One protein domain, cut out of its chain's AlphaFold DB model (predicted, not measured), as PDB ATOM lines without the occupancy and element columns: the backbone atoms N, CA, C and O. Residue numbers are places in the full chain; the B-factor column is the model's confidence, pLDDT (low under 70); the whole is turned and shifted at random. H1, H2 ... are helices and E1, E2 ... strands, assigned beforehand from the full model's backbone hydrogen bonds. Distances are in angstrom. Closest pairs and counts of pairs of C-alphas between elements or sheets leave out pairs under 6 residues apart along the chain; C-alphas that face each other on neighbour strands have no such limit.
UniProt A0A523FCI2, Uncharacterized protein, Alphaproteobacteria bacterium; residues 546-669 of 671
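This is residues 546 to 669 of the 671 residues of an uncharacterized protein of Alphaproteobacteria bacterium (UniProt A0A523FCI2). Two antiparallel sheets follow one another along the chain and come together only where edge strand E5 leads into edge strand E6, spreading from there as an open V. The first is a five-stranded slab, E1 to E5; the second is a strongly twisted ribbon of four strands built on the long hairpin of E7 and E8, which makes the longest axis, with a tiny helix, H1, off the first sheet. The printed part has 124 residues, one named helix and nine named strands in the order E1, E2, H1, E3 to E9, and the class is mostly strand. The sheets' orders are E1, E2, E3, E4, E5 and E6, E7, E8, E9. The whole is only just compact, close to loose, with a radius of gyration of the C-alphas of 16.4 A and spans of 49 by 39 by 23 A.

E1, residues 546 to 548, and E2, residues 554 to 558, form a hairpin, with N 547 and O 556 2.9 A apart. H1, residues 562 to 565, is not on either sheet and is too short for an O i to N i+4 pair. E3, residues 579 to 585, is antiparallel to E2, with N 581 and O 557 at 2.8 A. A meander, each strand the antiparallel neighbour of the one before, joins E3, E4, residues 591 to 598, and E5, residues 601 to 606; N 597 and O 580 are 2.8 A apart, and N 596 and O 603 2.8 A. The closest C-alphas of E5 and E6, residues 611 to 615, are those of Phe 605 and Arg 611, 4.5 A apart. E4 and E6 are near each other. E6 begins a second meander with E7, residues 621 to 633, E8, residues 639 to 653, and E9, residues 663 to 668. N 611 and O 625 are 2.8 A apart, N 640 and O 632 2.8 A, and N 667 and O 649 2.8 A. E8 bends by 67 degrees at residue 647, and its residues 648 to 653 face E9. E3 and E8 are apart.

E1 begins at C-alpha 546, (188.095, 150.943, 122.833). E3 is 20.0 A long, E4 21.2 A and E5 16.9 A. E7 is 32.9 A long and ends at C-alpha 633, (181.454, 175.246, 123.770). E8 is 38.3 A long. E9 ends at C-alpha 668, (169.014, 162.952, 148.811).

The C-alphas farthest apart, those of Gly 637 and Asp 656, are 50.3 A apart. The printed part has no cut. The link from H1 to E3 is long, with 13 residues. Mean pLDDT of the printed part is 90.0; residues 561 to 563, 565, 668 and 669 are under 70.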
ATOM      1  N   ARG A 546     188.887 151.858 122.003       93.19
ATOM      2  CA  ARG A 546     188.095 150.943 122.833       93.19
ATOM      3  C   ARG A 546     188.711 149.555 122.860       93.19
ATOM      4  O   ARG A 546     189.221 149.074 121.858       93.19
ATOM      5  N   GLU A 547     188.645 148.911 124.016       95.06
ATOM      6  CA  GLU A 547     189.083 147.530 124.196       95.06
ATOM      7  C   GLU A 547     187.939 146.724 124.790       95.06
ATOM      8  O   GLU A 547     187.416 147.065 125.855       95.06
ATOM      9  N   TYR A 548     187.581 145.644 124.109       95.31
ATOM     10  CA  TYR A 548     186.569 144.688 124.533       95.31
ATOM     11  C   TYR A 548     187.231 143.343 124.838       95.31
ATOM     12  O   TYR A 548     188.254 143.003 124.245       95.31
ATOM     13  N   ASP A 549     186.676 142.583 125.781       94.31
ATOM     14  CA  ASP A 549     187.068 141.181 125.959       94.31
ATOM     15  C   ASP A 549     186.402 140.259 124.922       94.31
ATOM     16  O   ASP A 549     185.608 140.702 124.091       94.31
ATOM     17  N   ALA A 550     186.722 138.963 124.980       92.25
ATOM     18  CA  ALA A 550     186.190 137.954 124.061       92.25
ATOM     19  C   ALA A 550     184.655 137.805 124.108       92.25
ATOM     20  O   ALA A 550     184.070 137.341 123.137       92.25
ATOM     21  N   ASP A 551     184.008 138.229 125.197       91.50
ATOM     22  CA  ASP A 551     182.550 138.206 125.349       91.50
ATOM     23  C   ASP A 551     181.912 139.564 124.978       91.50
ATOM     24  O   ASP A 551     180.735 139.804 125.254       91.50
ATOM     25  N   GLY A 552     182.685 140.495 124.406       92.00
ATOM     26  CA  GLY A 552     182.207 141.825 124.027       92.00
ATOM     27  C   GLY A 552     181.983 142.769 125.212       92.00
ATOM     28  O   GLY A 552     181.258 143.756 125.088       92.00
ATOM     29  N   ARG A 553     182.579 142.515 126.384       93.88
ATOM     30  CA  ARG A 553     182.492 143.447 127.522       93.88
ATOM     31  C   ARG A 553     183.563 144.518 127.405       93.88
ATOM     32  O   ARG A 553     184.742 144.204 127.249       93.88
ATOM     33  N   ILE A 554     183.163 145.781 127.531       95.69
ATOM     34  CA  ILE A 554     184.093 146.914 127.523       95.69
ATOM     35  C   ILE A 554     185.084 146.797 128.690       95.69
ATOM     36  O   ILE A 554     184.706 146.646 129.846       95.69
ATOM     37  N   ARG A 555     186.381 146.858 128.404       96.81
ATOM     38  CA  ARG A 555     187.460 146.848 129.404       96.81
ATOM     39  C   ARG A 555     188.085 148.221 129.560       96.81
ATOM     40  O   ARG A 555     188.433 148.620 130.675       96.81
ATOM     41  N   PHE A 556     188.188 148.953 128.460       95.94
ATOM     42  CA  PHE A 556     188.819 150.259 128.434       95.94
ATOM     43  C   PHE A 556     188.245 151.122 127.314       95.94
ATOM     44  O   PHE A 556     187.988 150.623 126.221       95.94
ATOM     45  N   VAL A 557     188.072 152.411 127.587       94.69
ATOM     46  CA  VAL A 557     187.854 153.439 126.565       94.69
ATOM     47  C   VAL A 557     188.711 154.655 126.887       94.69
ATOM     48  O   VAL A 557     188.726 155.111 128.030       94.69
ATOM     49  N   ASP A 558     189.420 155.185 125.896       93.25
ATOM     50  CA  ASP A 558     190.180 156.430 126.022       93.25
ATOM     51  C   ASP A 558     189.752 157.419 124.947       93.25
ATOM     52  O   ASP A 558     189.941 157.176 123.752       93.25
ATOM     53  N   TYR A 559     189.207 158.544 125.402       90.00
ATOM     54  CA  TYR A 559     188.762 159.640 124.550       90.00
ATOM     55  C   TYR A 559     189.861 160.687 124.294       90.00
ATOM     56  O   TYR A 559     189.625 161.678 123.612       90.00
ATOM     57  N   ARG A 560     191.059 160.498 124.866       84.25
ATOM     58  CA  ARG A 560     192.172 161.465 124.842       84.25
ATOM     59  C   ARG A 560     193.371 160.985 124.035       84.25
ATOM     60  O   ARG A 560     194.408 161.647 124.050       84.25
ATOM     61  N   THR A 561     193.314 159.785 123.458       68.75
ATOM     62  CA  THR A 561     194.499 159.133 122.886       68.75
ATOM     63  C   THR A 561     195.086 160.017 121.786       68.75
ATOM     64  O   THR A 561     194.419 160.183 120.774       68.75
ATOM     65  N   PRO A 562     196.318 160.554 121.908       64.50
ATOM     66  CA  PRO A 562     196.826 161.533 120.944       64.50
ATOM     67  C   PRO A 562     196.896 161.017 119.502       64.50
ATOM     68  O   PRO A 562     196.686 161.787 118.575       64.50
ATOM     69  N   ALA A 563     197.167 159.720 119.317       63.38
ATOM     70  CA  ALA A 563     197.149 159.081 118.002       63.38
ATOM     71  C   ALA A 563     195.735 159.046 117.397       63.38
ATOM     72  O   ALA A 563     195.574 159.385 116.233       63.38
ATOM     73  N   GLU A 564     194.713 158.734 118.199       70.19
ATOM     74  CA  GLU A 564     193.314 158.746 117.744       70.19
ATOM     75  C   GLU A 564     192.794 160.179 117.575       70.19
ATOM     76  O   GLU A 564     192.091 160.489 116.626       70.19
ATOM     77  N   MET A 565     193.201 161.103 118.448       67.31
ATOM     78  CA  MET A 565     192.890 162.529 118.322       67.31
ATOM     79  C   MET A 565     193.559 163.186 117.107       67.31
ATOM     80  O   MET A 565     193.168 164.291 116.733       67.31
ATOM     81  N   ALA A 566     194.565 162.543 116.503       70.12
ATOM     82  CA  ALA A 566     195.125 162.980 115.230       70.12
ATOM     83  C   ALA A 566     194.191 162.654 114.051       70.12
ATOM     84  O   ALA A 566     194.268 163.330 113.025       70.12
ATOM     85  N   HIS A 567     193.292 161.671 114.194       79.25
ATOM     86  CA  HIS A 567     192.214 161.448 113.240       79.25
ATOM     87  C   HIS A 567     191.138 162.516 113.420       79.25
ATOM     88  O   HIS A 567     190.639 162.769 114.520       79.25
ATOM     89  N   TYR A 568     190.768 163.163 112.317       85.00
ATOM     90  CA  TYR A 568     189.704 164.152 112.349       85.00
ATOM     91  C   TYR A 568     188.364 163.470 112.659       85.00
ATOM     92  O   TYR A 568     187.907 162.594 111.928       85.00
ATOM     93  N   ALA A 569     187.706 163.925 113.723       88.50
ATOM     94  CA  ALA A 569     186.317 163.615 114.023       88.50
ATOM     95  C   ALA A 569     185.490 164.891 113.858       88.50
ATOM     96  O   ALA A 569     185.867 165.933 114.393       88.50
ATOM     97  N   ASP A 570     184.361 164.826 113.143       89.81
ATOM     98  CA  ASP A 570     183.470 165.985 113.005       89.81
ATOM     99  C   ASP A 570     182.984 166.419 114.397       89.81
ATOM    100  O   ASP A 570     182.242 165.658 115.018       89.81
ATOM    101  N   PRO A 571     183.336 167.615 114.895       87.12
ATOM    102  CA  PRO A 571     183.010 168.025 116.262       87.12
ATOM    103  C   PRO A 571     181.519 168.269 116.505       87.12
ATOM    104  O   PRO A 571     181.085 168.329 117.655       87.12
ATOM    105  N   GLU A 572     180.712 168.396 115.447       84.62
ATOM    106  CA  GLU A 572     179.250 168.418 115.574       84.62
ATOM    107  C   GLU A 572     178.709 167.014 115.883       84.62
ATOM    108  O   GLU A 572     177.731 166.858 116.621       84.62
ATOM    109  N   ILE A 573     179.363 165.986 115.328       90.69
ATOM    110  CA  ILE A 573     178.983 164.582 115.472       90.69
ATOM    111  C   ILE A 573     179.663 163.965 116.685       90.69
ATOM    112  O   ILE A 573     178.987 163.300 117.447       90.69
ATOM    113  N   PHE A 574     180.949 164.181 116.926       91.62
ATOM    114  CA  PHE A 574     181.696 163.613 118.045       91.62
ATOM    115  C   PHE A 574     182.297 164.733 118.903       91.62
ATOM    116  O   PHE A 574     183.470 165.072 118.740       91.62
ATOM    117  N   PRO A 575     181.509 165.318 119.827       90.50
ATOM    118  CA  PRO A 575     182.030 166.283 120.785       90.50
ATOM    119  C   PRO A 575     183.167 165.691 121.618       90.50
ATOM    120  O   PRO A 575     183.133 164.517 122.002       90.50
ATOM    121  N   LEU A 576     184.153 166.530 121.924       89.81
ATOM    122  CA  LEU A 576     185.372 166.145 122.618       89.81
ATOM    123  C   LEU A 576     185.094 165.715 124.061       89.81
ATOM    124  O   LEU A 576     184.233 166.267 124.751       89.81
ATOM    125  N   ARG A 577     185.874 164.744 124.534       90.75
ATOM    126  CA  ARG A 577     185.896 164.279 125.925       90.75
ATOM    127  C   ARG A 577     187.348 164.204 126.375       90.75
ATOM    128  O   ARG A 577     188.220 163.826 125.605       90.75
ATOM    129  N   ASP A 578     187.609 164.548 127.626       90.19
ATOM    130  CA  ASP A 578     188.964 164.691 128.168       90.19
ATOM    131  C   ASP A 578     189.305 163.625 129.226       90.19
ATOM    132  O   ASP A 578     190.142 163.844 130.106       90.19
ATOM    133  N   TRP A 579     188.676 162.446 129.155       93.75
ATOM    134  CA  TRP A 579     188.874 161.360 130.120       93.75
ATOM    135  C   TRP A 579     189.116 159.989 129.476       93.75
ATOM    136  O   TRP A 579     188.962 159.800 128.274       93.75
ATOM    137  N   ALA A 580     189.490 159.016 130.305       95.19
ATOM    138  CA  ALA A 580     189.503 157.597 129.961       95.19
ATOM    139  C   ALA A 580     188.873 156.772 131.077       95.19
ATOM    140  O   ALA A 580     189.071 157.092 132.251       95.19
ATOM    141  N   ASP A 581     188.185 155.693 130.721       96.50
ATOM    142  CA  ASP A 581     187.508 154.799 131.654       96.50
ATOM    143  C   ASP A 581     188.093 153.389 131.584       96.50
ATOM    144  O   ASP A 581     188.200 152.789 130.514       96.50
ATOM    145  N   ARG A 582     188.446 152.834 132.748       97.44
ATOM    146  CA  ARG A 582     188.839 151.428 132.904       97.44
ATOM    147  C   ARG A 582     187.782 150.685 133.704       97.44
ATOM    148  O   ARG A 582     187.593 150.971 134.888       97.44
ATOM    149  N   TYR A 583     187.125 149.731 133.061       97.06
ATOM    150  CA  TYR A 583     186.006 148.982 133.621       97.06
ATOM    151  C   TYR A 583     186.485 147.790 134.444       97.06
ATOM    152  O   TYR A 583     187.462 147.118 134.102       97.06
ATOM    153  N   ALA A 584     185.777 147.519 135.536       95.38
ATOM    154  CA  ALA A 584     186.065 146.425 136.446       95.38
ATOM    155  C   ALA A 584     184.845 145.512 136.598       95.38
ATOM    156  O   ALA A 584     183.698 145.966 136.632       95.38
ATOM    157  N   TYR A 585     185.112 144.213 136.718       95.38
ATOM    158  CA  TYR A 585     184.107 143.156 136.798       95.38
ATOM    159  C   TYR A 585     184.426 142.231 137.972       95.38
ATOM    160  O   TYR A 585     185.595 142.063 138.324       95.38
ATOM    161  N   ASP A 586     183.398 141.647 138.579       92.94
ATOM    162  CA  ASP A 586     183.571 140.608 139.598       92.94
ATOM    163  C   ASP A 586     183.913 139.236 138.964       92.94
ATOM    164  O   ASP A 586     183.871 139.098 137.738       92.94
ATOM    165  N   PRO A 587     184.256 138.199 139.758       91.75
ATOM    166  CA  PRO A 587     184.563 136.864 139.228       91.75
ATOM    167  C   PRO A 587     183.415 136.198 138.452       91.75
ATOM    168  O   PRO A 587     183.661 135.299 137.656       91.75
ATOM    169  N   ALA A 588     182.171 136.650 138.647       91.94
ATOM    170  CA  ALA A 588     181.004 136.213 137.880       91.94
ATOM    171  C   ALA A 588     180.791 137.055 136.604       91.94
ATOM    172  O   ALA A 588     179.735 136.984 135.979       91.94
ATOM    173  N   SER A 589     181.783 137.862 136.213       92.50
ATOM    174  CA  SER A 589     181.764 138.747 135.044       92.50
ATOM    175  C   SER A 589     180.662 139.812 135.065       92.50
ATOM    176  O   SER A 589     180.250 140.316 134.017       92.50
ATOM    177  N   ARG A 590     180.193 140.209 136.253       93.19
ATOM    178  CA  ARG A 590     179.231 141.307 136.408       93.19
ATOM    179  C   ARG A 590     179.973 142.620 136.615       93.19
ATOM    180  O   ARG A 590     180.938 142.678 137.377       93.19
ATOM    181  N   LEU A 591     179.510 143.686 135.960       94.12
ATOM    182  CA  LEU A 591     180.091 145.022 136.103       94.12
ATOM    183  C   LEU A 591     179.999 145.480 137.567       94.12
ATOM    184  O   LEU A 591     178.914 145.474 138.151       94.12
ATOM    185  N   ILE A 592     181.123 145.901 138.145       94.75
ATOM    186  CA  ILE A 592     181.162 146.513 139.486       94.75
ATOM    187  C   ILE A 592     181.284 148.040 139.411       94.75
ATOM    188  O   ILE A 592     180.761 148.746 140.275       94.75
ATOM    189  N   GLY A 593     181.893 148.555 138.343       95.44
ATOM    190  CA  GLY A 593     182.108 149.980 138.123       95.44
ATOM    191  C   GLY A 593     183.282 150.242 137.187       95.44
ATOM    192  O   GLY A 593     183.775 149.326 136.526       95.44
ATOM    193  N   TRP A 594     183.750 151.483 137.145       97.19
ATOM    194  CA  TRP A 594     184.959 151.859 136.412       97.19
ATOM    195  C   TRP A 594     185.735 152.948 137.141       97.19
ATOM    196  O   TRP A 594     185.214 153.655 138.002       97.19
ATOM    197  N   THR A 595     187.011 153.074 136.794       97.50
ATOM    198  CA  THR A 595     187.835 154.215 137.195       97.50
ATOM    199  C   THR A 595     187.981 155.153 136.012       97.50
ATOM    200  O   THR A 595     188.532 154.755 134.984       97.50
ATOM    201  N   ARG A 596     187.527 156.394 136.181       96.69
ATOM    202  CA  ARG A 596     187.732 157.485 135.232       96.69
ATOM    203  C   ARG A 596     189.023 158.216 135.557       96.69
ATOM    204  O   ARG A 596     189.254 158.552 136.717       96.69
ATOM    205  N   THR A 597     189.848 158.477 134.549       96.31
ATOM    206  CA  THR A 597     191.061 159.296 134.671       96.31
ATOM    207  C   THR A 597     190.932 160.559 133.825       96.31
ATOM    208  O   THR A 597     190.786 160.453 132.608       96.31
ATOM    209  N   ARG A 598     191.046 161.741 134.440       92.88
ATOM    210  CA  ARG A 598     191.033 163.062 133.780       92.88
ATOM    211  C   ARG A 598     192.200 163.883 134.324       92.88
ATOM    212  O   ARG A 598     192.348 163.982 135.533       92.88
ATOM    213  N   SER A 599     193.067 164.405 133.456       88.06
ATOM    214  CA  SER A 599     194.238 165.215 133.860       88.06
ATOM    215  C   SER A 599     195.105 164.605 134.981       88.06
ATOM    216  O   SER A 599     195.649 165.312 135.820       88.06
ATOM    217  N   GLY A 600     195.220 163.273 135.013       87.50
ATOM    218  CA  GLY A 600     195.952 162.526 136.047       87.50
ATOM    219  C   GLY A 600     195.148 162.216 137.318       87.50
ATOM    220  O   GLY A 600     195.518 161.302 138.055       87.50
ATOM    221  N   GLU A 601     194.023 162.890 137.544       94.38
ATOM    222  CA  GLU A 601     193.109 162.610 138.649       94.38
ATOM    223  C   GLU A 601     192.252 161.378 138.362       94.38
ATOM    224  O   GLU A 601     191.843 161.137 137.223       94.38
ATOM    225  N   LYS A 602     191.961 160.597 139.407       96.19
ATOM    226  CA  LYS A 602     191.141 159.385 139.323       96.19
ATOM    227  C   LYS A 602     189.852 159.552 140.113       96.19
ATOM    228  O   LYS A 602     189.886 159.886 141.292       96.19
ATOM    229  N   SER A 603     188.732 159.244 139.474       96.06
ATOM    230  CA  SER A 603     187.412 159.157 140.102       96.06
ATOM    231  C   SER A 603     186.845 157.755 139.919       96.06
ATOM    232  O   SER A 603     186.888 157.201 138.821       96.06
ATOM    233  N   ALA A 604     186.307 157.170 140.987       96.69
ATOM    234  CA  ALA A 604     185.625 155.883 140.917       96.69
ATOM    235  C   ALA A 604     184.141 156.080 140.583       96.69
ATOM    236  O   ALA A 604     183.485 156.977 141.115       96.69
ATOM    237  N   PHE A 605     183.610 155.216 139.726       96.06
ATOM    238  CA  PHE A 605     182.205 155.161 139.341       96.06
ATOM    239  C   PHE A 605     181.642 153.780 139.652       96.06
ATOM    240  O   PHE A 605     182.333 152.768 139.537       96.06
ATOM    241  N   THR A 606     180.377 153.735 140.055       95.25
ATOM    242  CA  THR A 606     179.665 152.478 140.313       95.25
ATOM    243  C   THR A 606     179.159 151.857 139.010       95.25
ATOM    244  O   THR A 606     179.072 152.526 137.983       95.25
ATOM    245  N   ARG A 607     178.692 150.604 139.061       93.12
ATOM    246  CA  ARG A 607     177.965 149.954 137.949       93.12
ATOM    247  C   ARG A 607     176.684 150.665 137.486       93.12
ATOM    248  O   ARG A 607     176.042 150.188 136.561       93.12
ATOM    249  N   HIS A 608     176.259 151.724 138.172       91.88
ATOM    250  CA  HIS A 608     175.082 152.514 137.819       91.88
ATOM    251  C   HIS A 608     175.441 153.893 137.250       91.88
ATOM    252  O   HIS A 608     174.558 154.738 137.182       91.88
ATOM    253  N   GLY A 609     176.711 154.170 136.931       92.00
ATOM    254  CA  GLY A 609     177.103 155.483 136.397       92.00
ATOM    255  C   GLY A 609     177.264 156.595 137.422       92.00
ATOM    256  O   GLY A 609     177.557 157.731 137.067       92.00
ATOM    257  N   THR A 610     177.134 156.288 138.713       93.12
ATOM    258  CA  THR A 610     177.246 157.290 139.780       93.12
ATOM    259  C   THR A 610     178.684 157.424 140.274       93.12
ATOM    260  O   THR A 610     179.328 156.406 140.544       93.12
ATOM    261  N   ARG A 611     179.166 158.651 140.490       95.62
ATOM    262  CA  ARG A 611     180.505 158.925 141.032       95.62
ATOM    263  C   ARG A 611     180.564 158.603 142.522       95.62
ATOM    264  O   ARG A 611     179.797 159.153 143.308       95.62
ATOM    265  N   VAL A 612     181.471 157.722 142.921       96.44
ATOM    266  CA  VAL A 612     181.653 157.289 144.312       96.44
ATOM    267  C   VAL A 612     182.120 158.464 145.171       96.44
ATOM    268  O   VAL A 612     183.037 159.189 144.794       96.44
ATOM    269  N   MET A 613     181.470 158.649 146.320       95.62
ATOM    270  CA  MET A 613     181.805 159.676 147.310       95.62
ATOM    271  C   MET A 613     182.405 159.071 148.577       95.62
ATOM    272  O   MET A 613     183.329 159.633 149.151       95.62
ATOM    273  N   GLU A 614     181.872 157.929 149.009       96.19
ATOM    274  CA  GLU A 614     182.288 157.235 150.226       96.19
ATOM    275  C   GLU A 614     182.408 155.740 149.927       96.19
ATOM    276  O   GLU A 614     181.586 155.191 149.182       96.19
ATOM    277  N   THR A 615     183.402 155.076 150.517       96.94
ATOM    278  CA  THR A 615     183.599 153.625 150.419       96.94
ATOM    279  C   THR A 615     183.690 152.984 151.796       96.94
ATOM    280  O   THR A 615     184.045 153.645 152.772       96.94
ATOM    281  N   ASP A 616     183.407 151.688 151.871       94.81
ATOM    282  CA  ASP A 616     183.751 150.874 153.033       94.81
ATOM    283  C   ASP A 616     185.243 150.485 153.038       94.81
ATOM    284  O   ASP A 616     186.026 150.888 152.171       94.81
ATOM    285  N   THR A 617     185.645 149.681 154.025       94.06
ATOM    286  CA  THR A 617     187.023 149.189 154.192       94.06
ATOM    287  C   THR A 617     187.477 148.229 153.089       94.06
ATOM    288  O   THR A 617     188.679 148.037 152.918       94.06
ATOM    289  N   LEU A 618     186.548 147.648 152.325       91.75
ATOM    290  CA  LEU A 618     186.823 146.763 151.189       91.75
ATOM    291  C   LEU A 618     186.846 147.521 149.850       91.75
ATOM    292  O   LEU A 618     186.956 146.896 148.790       91.75
ATOM    293  N   GLY A 619     186.732 148.854 149.889       91.06
ATOM    294  CA  GLY A 619     186.714 149.725 148.715       91.06
ATOM    295  C   GLY A 619     185.385 149.715 147.958       91.06
ATOM    296  O   GLY A 619     185.333 150.163 146.812       91.06
ATOM    297  N   ARG A 620     184.306 149.198 148.559       94.62
ATOM    298  CA  ARG A 620     182.980 149.163 147.936       94.62
ATOM    299  C   ARG A 620     182.241 150.486 148.177       94.62
ATOM    300  O   ARG A 620     182.316 151.015 149.284       94.62
ATOM    301  N   PRO A 621     181.517 151.034 147.185       96.50
ATOM    302  CA  PRO A 621     180.755 152.275 147.347       96.50
ATOM    303  C   PRO A 621     179.720 152.187 148.474       96.50
ATOM    304  O   PRO A 621     178.912 151.275 148.469       96.50
ATOM    305  N   LEU A 622     179.673 153.156 149.388       96.31
ATOM    306  CA  LEU A 622     178.580 153.331 150.365       96.31
ATOM    307  C   LEU A 622     177.621 154.443 149.935       96.31
ATOM    308  O   LEU A 622     176.404 154.339 150.102       96.31
ATOM    309  N   LYS A 623     178.174 155.493 149.328       95.81
ATOM    310  CA  LYS A 623     177.447 156.655 148.824       95.81
ATOM    311  C   LYS A 623     178.066 157.116 147.514       95.81
ATOM    312  O   LYS A 623     179.289 157.198 147.399       95.81
ATOM    313  N   ALA A 624     177.230 157.424 146.531       95.44
ATOM    314  CA  ALA A 624     177.672 157.916 145.233       95.44
ATOM    315  C   ALA A 624     176.717 158.982 144.682       95.44
ATOM    316  O   ALA A 624     175.505 158.838 144.814       95.44
ATOM    317  N   ALA A 625     177.254 160.020 144.048       94.12
ATOM    318  CA  ALA A 625     176.493 161.084 143.399       94.12
ATOM    319  C   ALA A 625     176.087 160.683 141.977       94.12
ATOM    320  O   ALA A 625     176.897 160.132 141.228       94.12
ATOM    321  N   VAL A 626     174.848 160.978 141.593       91.00
ATOM    322  CA  VAL A 626     174.405 160.868 140.197       91.00
ATOM    323  C   VAL A 626     175.016 162.029 139.402       91.00
ATOM    324  O   VAL A 626     174.997 163.176 139.863       91.00
ATOM    325  N   ILE A 627     175.594 161.728 138.237       90.69
ATOM    326  CA  ILE A 627     176.300 162.685 137.376       90.69
ATOM    327  C   ILE A 627     175.572 162.774 136.040       90.69
ATOM    328  O   ILE A 627     175.375 161.753 135.389       90.69
ATOM    329  N   GLY A 628     175.227 163.992 135.630       88.19
ATOM    330  CA  GLY A 628     174.698 164.268 134.300       88.19
ATOM    331  C   GLY A 628     175.793 164.699 133.327       88.19
ATOM    332  O   GLY A 628     176.900 165.068 133.729       88.19
ATOM    333  N   TYR A 629     175.460 164.686 132.036       88.62
ATOM    334  CA  TYR A 629     176.334 165.128 130.950       88.62
ATOM    335  C   TYR A 629     175.630 166.197 130.119       88.62
ATOM    336  O   TYR A 629     174.451 166.047 129.799       88.62
ATOM    337  N   ARG A 630     176.346 167.260 129.755       87.12
ATOM    338  CA  ARG A 630     175.852 168.319 128.859       87.12
ATOM    339  C   ARG A 630     176.913 168.712 127.838       87.12
ATOM    340  O   ARG A 630     178.074 168.325 127.980       87.12
ATOM    341  N   LEU A 631     176.506 169.456 126.812       87.00
ATOM    342  CA  LEU A 631     177.430 170.041 125.845       87.00
ATOM    343  C   LEU A 631     177.843 171.438 126.303       87.00
ATOM    344  O   LEU A 631     177.008 172.238 126.708       87.00
ATOM    345  N   GLU A 632     179.129 171.745 126.197       86.56
ATOM    346  CA  GLU A 632     179.655 173.097 126.364       86.56
ATOM    347  C   GLU A 632     180.552 173.457 125.183       86.56
ATOM    348  O   GLU A 632     181.248 172.605 124.628       86.56
ATOM    349  N   THR A 633     180.536 174.728 124.787       84.62
ATOM    350  CA  THR A 633     181.454 175.246 123.770       84.62
ATOM    351  C   THR A 633     182.735 175.705 124.459       84.62
ATOM    352  O   THR A 633     182.697 176.589 125.316       84.62
ATOM    353  N   GLY A 634     183.861 175.100 124.090       83.06
ATOM    354  CA  GLY A 634     185.186 175.467 124.572       83.06
ATOM    355  C   GLY A 634     185.644 176.830 124.048       83.06
ATOM    356  O   GLY A 634     185.068 177.400 123.121       83.06
ATOM    357  N   ALA A 635     186.725 177.361 124.627       82.88
ATOM    358  CA  ALA A 635     187.333 178.619 124.172       82.88
ATOM    359  C   ALA A 635     187.906 178.533 122.740       82.88
ATOM    360  O   ALA A 635     188.095 179.553 122.083       82.88
ATOM    361  N   ASP A 636     188.167 177.318 122.261       80.19
ATOM    362  CA  ASP A 636     188.570 176.984 120.893       80.19
ATOM    363  C   ASP A 636     187.383 176.901 119.910       80.19
ATOM    364  O   ASP A 636     187.579 176.698 118.710       80.19
ATOM    365  N   GLY A 637     186.151 177.074 120.400       82.50
ATOM    366  CA  GLY A 637     184.921 176.954 119.623       82.50
ATOM    367  C   GLY A 637     184.464 175.512 119.384       82.50
ATOM    368  O   GLY A 637     183.450 175.315 118.714       82.50
ATOM    369  N   MET A 638     185.171 174.510 119.915       85.94
ATOM    370  CA  MET A 638     184.796 173.099 119.808       85.94
ATOM    371  C   MET A 638     183.721 172.747 120.832       85.94
ATOM    372  O   MET A 638     183.610 173.373 121.886       85.94
ATOM    373  N   ARG A 639     182.919 171.717 120.549       87.81
ATOM    374  CA  ARG A 639     181.974 171.182 121.535       87.81
ATOM    375  C   ARG A 639     182.654 170.137 122.403       87.81
ATOM    376  O   ARG A 639     183.248 169.195 121.887       87.81
ATOM    377  N   HIS A 640     182.490 170.281 123.708       90.00
ATOM    378  CA  HIS A 640     182.945 169.350 124.726       90.00
ATOM    379  C   HIS A 640     181.750 168.741 125.439       90.00
ATOM    380  O   HIS A 640     180.751 169.414 125.689       90.00
ATOM    381  N   ILE A 641     181.862 167.470 125.809       90.94
ATOM    382  CA  ILE A 641     180.970 166.889 126.803       90.94
ATOM    383  C   ILE A 641     181.562 167.154 128.178       90.94
ATOM    384  O   ILE A 641     182.708 166.794 128.440       90.94
ATOM    385  N   VAL A 642     180.760 167.730 129.068       89.50
ATOM    386  CA  VAL A 642     181.158 167.988 130.452       89.50
ATOM    387  C   VAL A 642     180.236 167.275 131.433       89.50
ATOM    388  O   VAL A 642     179.038 167.109 131.195       89.50
ATOM    389  N   GLU A 643     180.816 166.853 132.551       91.31
ATOM    390  CA  GLU A 643     180.091 166.284 133.685       91.31
ATOM    391  C   GLU A 643     179.557 167.392 134.592       91.31
ATOM    392  O   GLU A 643     180.274 168.348 134.891       91.31
ATOM    393  N   TYR A 644     178.348 167.219 135.124       85.62
ATOM    394  CA  TYR A 644     177.846 168.051 136.215       85.62
ATOM    395  C   TYR A 644     177.232 167.193 137.331       85.62
ATOM    396  O   TYR A 644     176.540 166.207 137.058       85.62
ATOM    397  N   PRO A 645     177.477 167.528 138.612       82.25
ATOM    398  CA  PRO A 645     176.858 166.821 139.719       82.25
ATOM    399  C   PRO A 645     175.371 167.163 139.795       82.25
ATOM    400  O   PRO A 645     174.984 168.332 139.779       82.25
ATOM    401  N   THR A 646     174.532 166.141 139.929       84.62
ATOM    402  CA  THR A 646     173.127 166.337 140.304       84.62
ATOM    403  C   THR A 646     173.000 166.421 141.835       84.62
ATOM    404  O   THR A 646     173.962 166.199 142.573       84.62
ATOM    405  N   LYS A 647     171.799 166.729 142.340       83.19
ATOM    406  CA  LYS A 647     171.504 166.697 143.788       83.19
ATOM    407  C   LYS A 647     171.184 165.289 144.307       83.19
ATOM    408  O   LYS A 647     171.002 165.099 145.513       83.19
ATOM    409  N   GLU A 648     171.088 164.317 143.409       88.75
ATOM    410  CA  GLU A 648     170.698 162.955 143.733       88.75
ATOM    411  C   GLU A 648     171.909 162.115 144.125       88.75
ATOM    412  O   GLU A 648     172.988 162.194 143.529       88.75
ATOM    413  N   VAL A 649     171.718 161.266 145.134       92.75
ATOM    414  CA  VAL A 649     172.714 160.278 145.539       92.75
ATOM    415  C   VAL A 649     172.110 158.887 145.555       92.75
ATOM    416  O   VAL A 649     170.908 158.691 145.714       92.75
ATOM    417  N   ARG A 650     172.970 157.884 145.434       93.69
ATOM    418  CA  ARG A 650     172.635 156.485 145.676       93.69
ATOM    419  C   ARG A 650     173.373 156.003 146.910       93.69
ATOM    420  O   ARG A 650     174.582 156.200 147.028       93.69
ATOM    421  N   ILE A 651     172.628 155.364 147.804       96.06
ATOM    422  CA  ILE A 651     173.159 154.695 148.990       96.06
ATOM    423  C   ILE A 651     173.217 153.202 148.708       96.06
ATOM    424  O   ILE A 651     172.255 152.630 148.192       96.06
ATOM    425  N   TYR A 652     174.340 152.584 149.048       95.69
ATOM    426  CA  TYR A 652     174.611 151.177 148.794       95.69
ATOM    427  C   TYR A 652     174.697 150.416 150.111       95.69
ATOM    428  O   TYR A 652     175.247 150.901 151.100       95.69
ATOM    429  N   LYS A 653     174.129 149.211 150.121       95.38
ATOM    430  CA  LYS A 653     174.220 148.263 151.235       95.38
ATOM    431  C   LYS A 653     174.617 146.896 150.702       95.38
ATOM    432  O   LYS A 653     174.107 146.488 149.662       95.38
ATOM    433  N   TYR A 654     175.473 146.201 151.436       95.94
ATOM    434  CA  TYR A 654     175.987 144.880 151.082       95.94
ATOM    435  C   TYR A 654     175.523 143.860 152.115       95.94
ATOM    436  O   TYR A 654     175.372 144.209 153.288       95.94
ATOM    437  N   ALA A 655     175.241 142.636 151.673       94.88
ATOM    438  CA  ALA A 655     174.777 141.576 152.567       94.88
ATOM    439  C   ALA A 655     175.895 141.061 153.494       94.88
ATOM    440  O   ALA A 655     175.658 140.838 154.680       94.88
ATOM    441  N   ASP A 656     177.100 140.915 152.949       93.88
ATOM    442  CA  ASP A 656     178.307 140.391 153.590       93.88
ATOM    443  C   ASP A 656     179.550 140.899 152.829       93.88
ATOM    444  O   ASP A 656     179.418 141.745 151.944       93.88
ATOM    445  N   ASP A 657     180.750 140.425 153.167       92.25
ATOM    446  CA  ASP A 657     182.017 140.845 152.544       92.25
ATOM    447  C   ASP A 657     182.247 140.273 151.128       92.25
ATOM    448  O   ASP A 657     183.026 140.843 150.352       92.25
ATOM    449  N   ASP A 658     181.534 139.206 150.757       90.19
ATOM    450  CA  ASP A 658     181.603 138.573 149.434       90.19
ATOM    451  C   ASP A 658     180.650 139.241 148.427       90.19
ATOM    452  O   ASP A 658     180.871 139.200 147.209       90.19
ATOM    453  N   ASP A 659     179.615 139.930 148.912       91.94
ATOM    454  CA  ASP A 659     178.716 140.731 148.092       91.94
ATOM    455  C   ASP A 659     179.436 141.959 147.505       91.94
ATOM    456  O   ASP A 659     179.634 142.999 148.142       91.94
ATOM    457  N   ARG A 660     179.828 141.845 146.233       90.81
ATOM    458  CA  ARG A 660     180.432 142.934 145.443       90.81
ATOM    459  C   ARG A 660     179.408 143.797 144.711       90.81
ATOM    460  O   ARG A 660     179.763 144.863 144.207       90.81
ATOM    461  N   GLN A 661     178.154 143.361 144.636       92.88
ATOM    462  CA  GLN A 661     177.105 144.081 143.921       92.88
ATOM    463  C   GLN A 661     176.360 145.003 144.885       92.88
ATOM    464  O   GLN A 661     176.241 146.203 144.633       92.88
ATOM    465  N   GLY A 662     175.883 144.490 146.012       90.88
ATOM    466  CA  GLY A 662     175.058 145.242 146.943       90.88
ATOM    467  C   GLY A 662     173.748 145.725 146.324       90.88
ATOM    468  O   GLY A 662     173.478 145.593 145.124       90.88
ATOM    469  N   ARG A 663     172.921 146.353 147.149       93.19
ATOM    470  CA  ARG A 663     171.662 146.978 146.749       93.19
ATOM    471  C   ARG A 663     171.793 148.493 146.805       93.19
ATOM    472  O   ARG A 663     172.178 149.034 147.838       93.19
ATOM    473  N   ALA A 664     171.435 149.161 145.711       92.69
ATOM    474  CA  ALA A 664     171.363 150.617 145.648       92.69
ATOM    475  C   ALA A 664     169.938 151.102 145.949       92.69
ATOM    476  O   ALA A 664     168.967 150.542 145.437       92.69
ATOM    477  N   THR A 665     169.813 152.161 146.742       92.25
ATOM    478  CA  THR A 665     168.554 152.883 146.973       92.25
ATOM    479  C   THR A 665     168.748 154.380 146.735       92.25
ATOM    480  O   THR A 665     169.820 154.893 147.080       92.25
ATOM    481  N   PRO A 666     167.747 155.097 146.188       86.88
ATOM    482  CA  PRO A 666     167.797 156.553 146.093       86.88
ATOM    483  C   PRO A 666     168.005 157.195 147.467       86.88
ATOM    484  O   PRO A 666     167.449 156.744 148.469       86.88
ATOM    485  N   GLY A 667     168.801 158.256 147.504       75.69
ATOM    486  CA  GLY A 667     168.982 159.135 148.648       75.69
ATOM    487  C   GLY A 667     169.091 160.584 148.179       75.69
ATOM    488  O   GLY A 667     169.345 160.857 147.007       75.69
ATOM    489  N   TRP A 668     168.916 161.523 149.100       64.69
ATOM    490  CA  TRP A 668     169.014 162.952 148.811       64.69
ATOM    491  C   TRP A 668     170.221 163.543 149.526       64.69
ATOM    492  O   TRP A 668     170.478 163.212 150.688       64.69
ATOM    493  N   HIS A 669     170.946 164.446 148.862       55.03
ATOM    494  CA  HIS A 669     171.855 165.329 149.579       55.03
ATOM    495  C   HIS A 669     171.029 166.275 150.461       55.03
ATOM    496  O   HIS A 669     170.371 167.194 149.977       55.03
TER     497      HIS A 669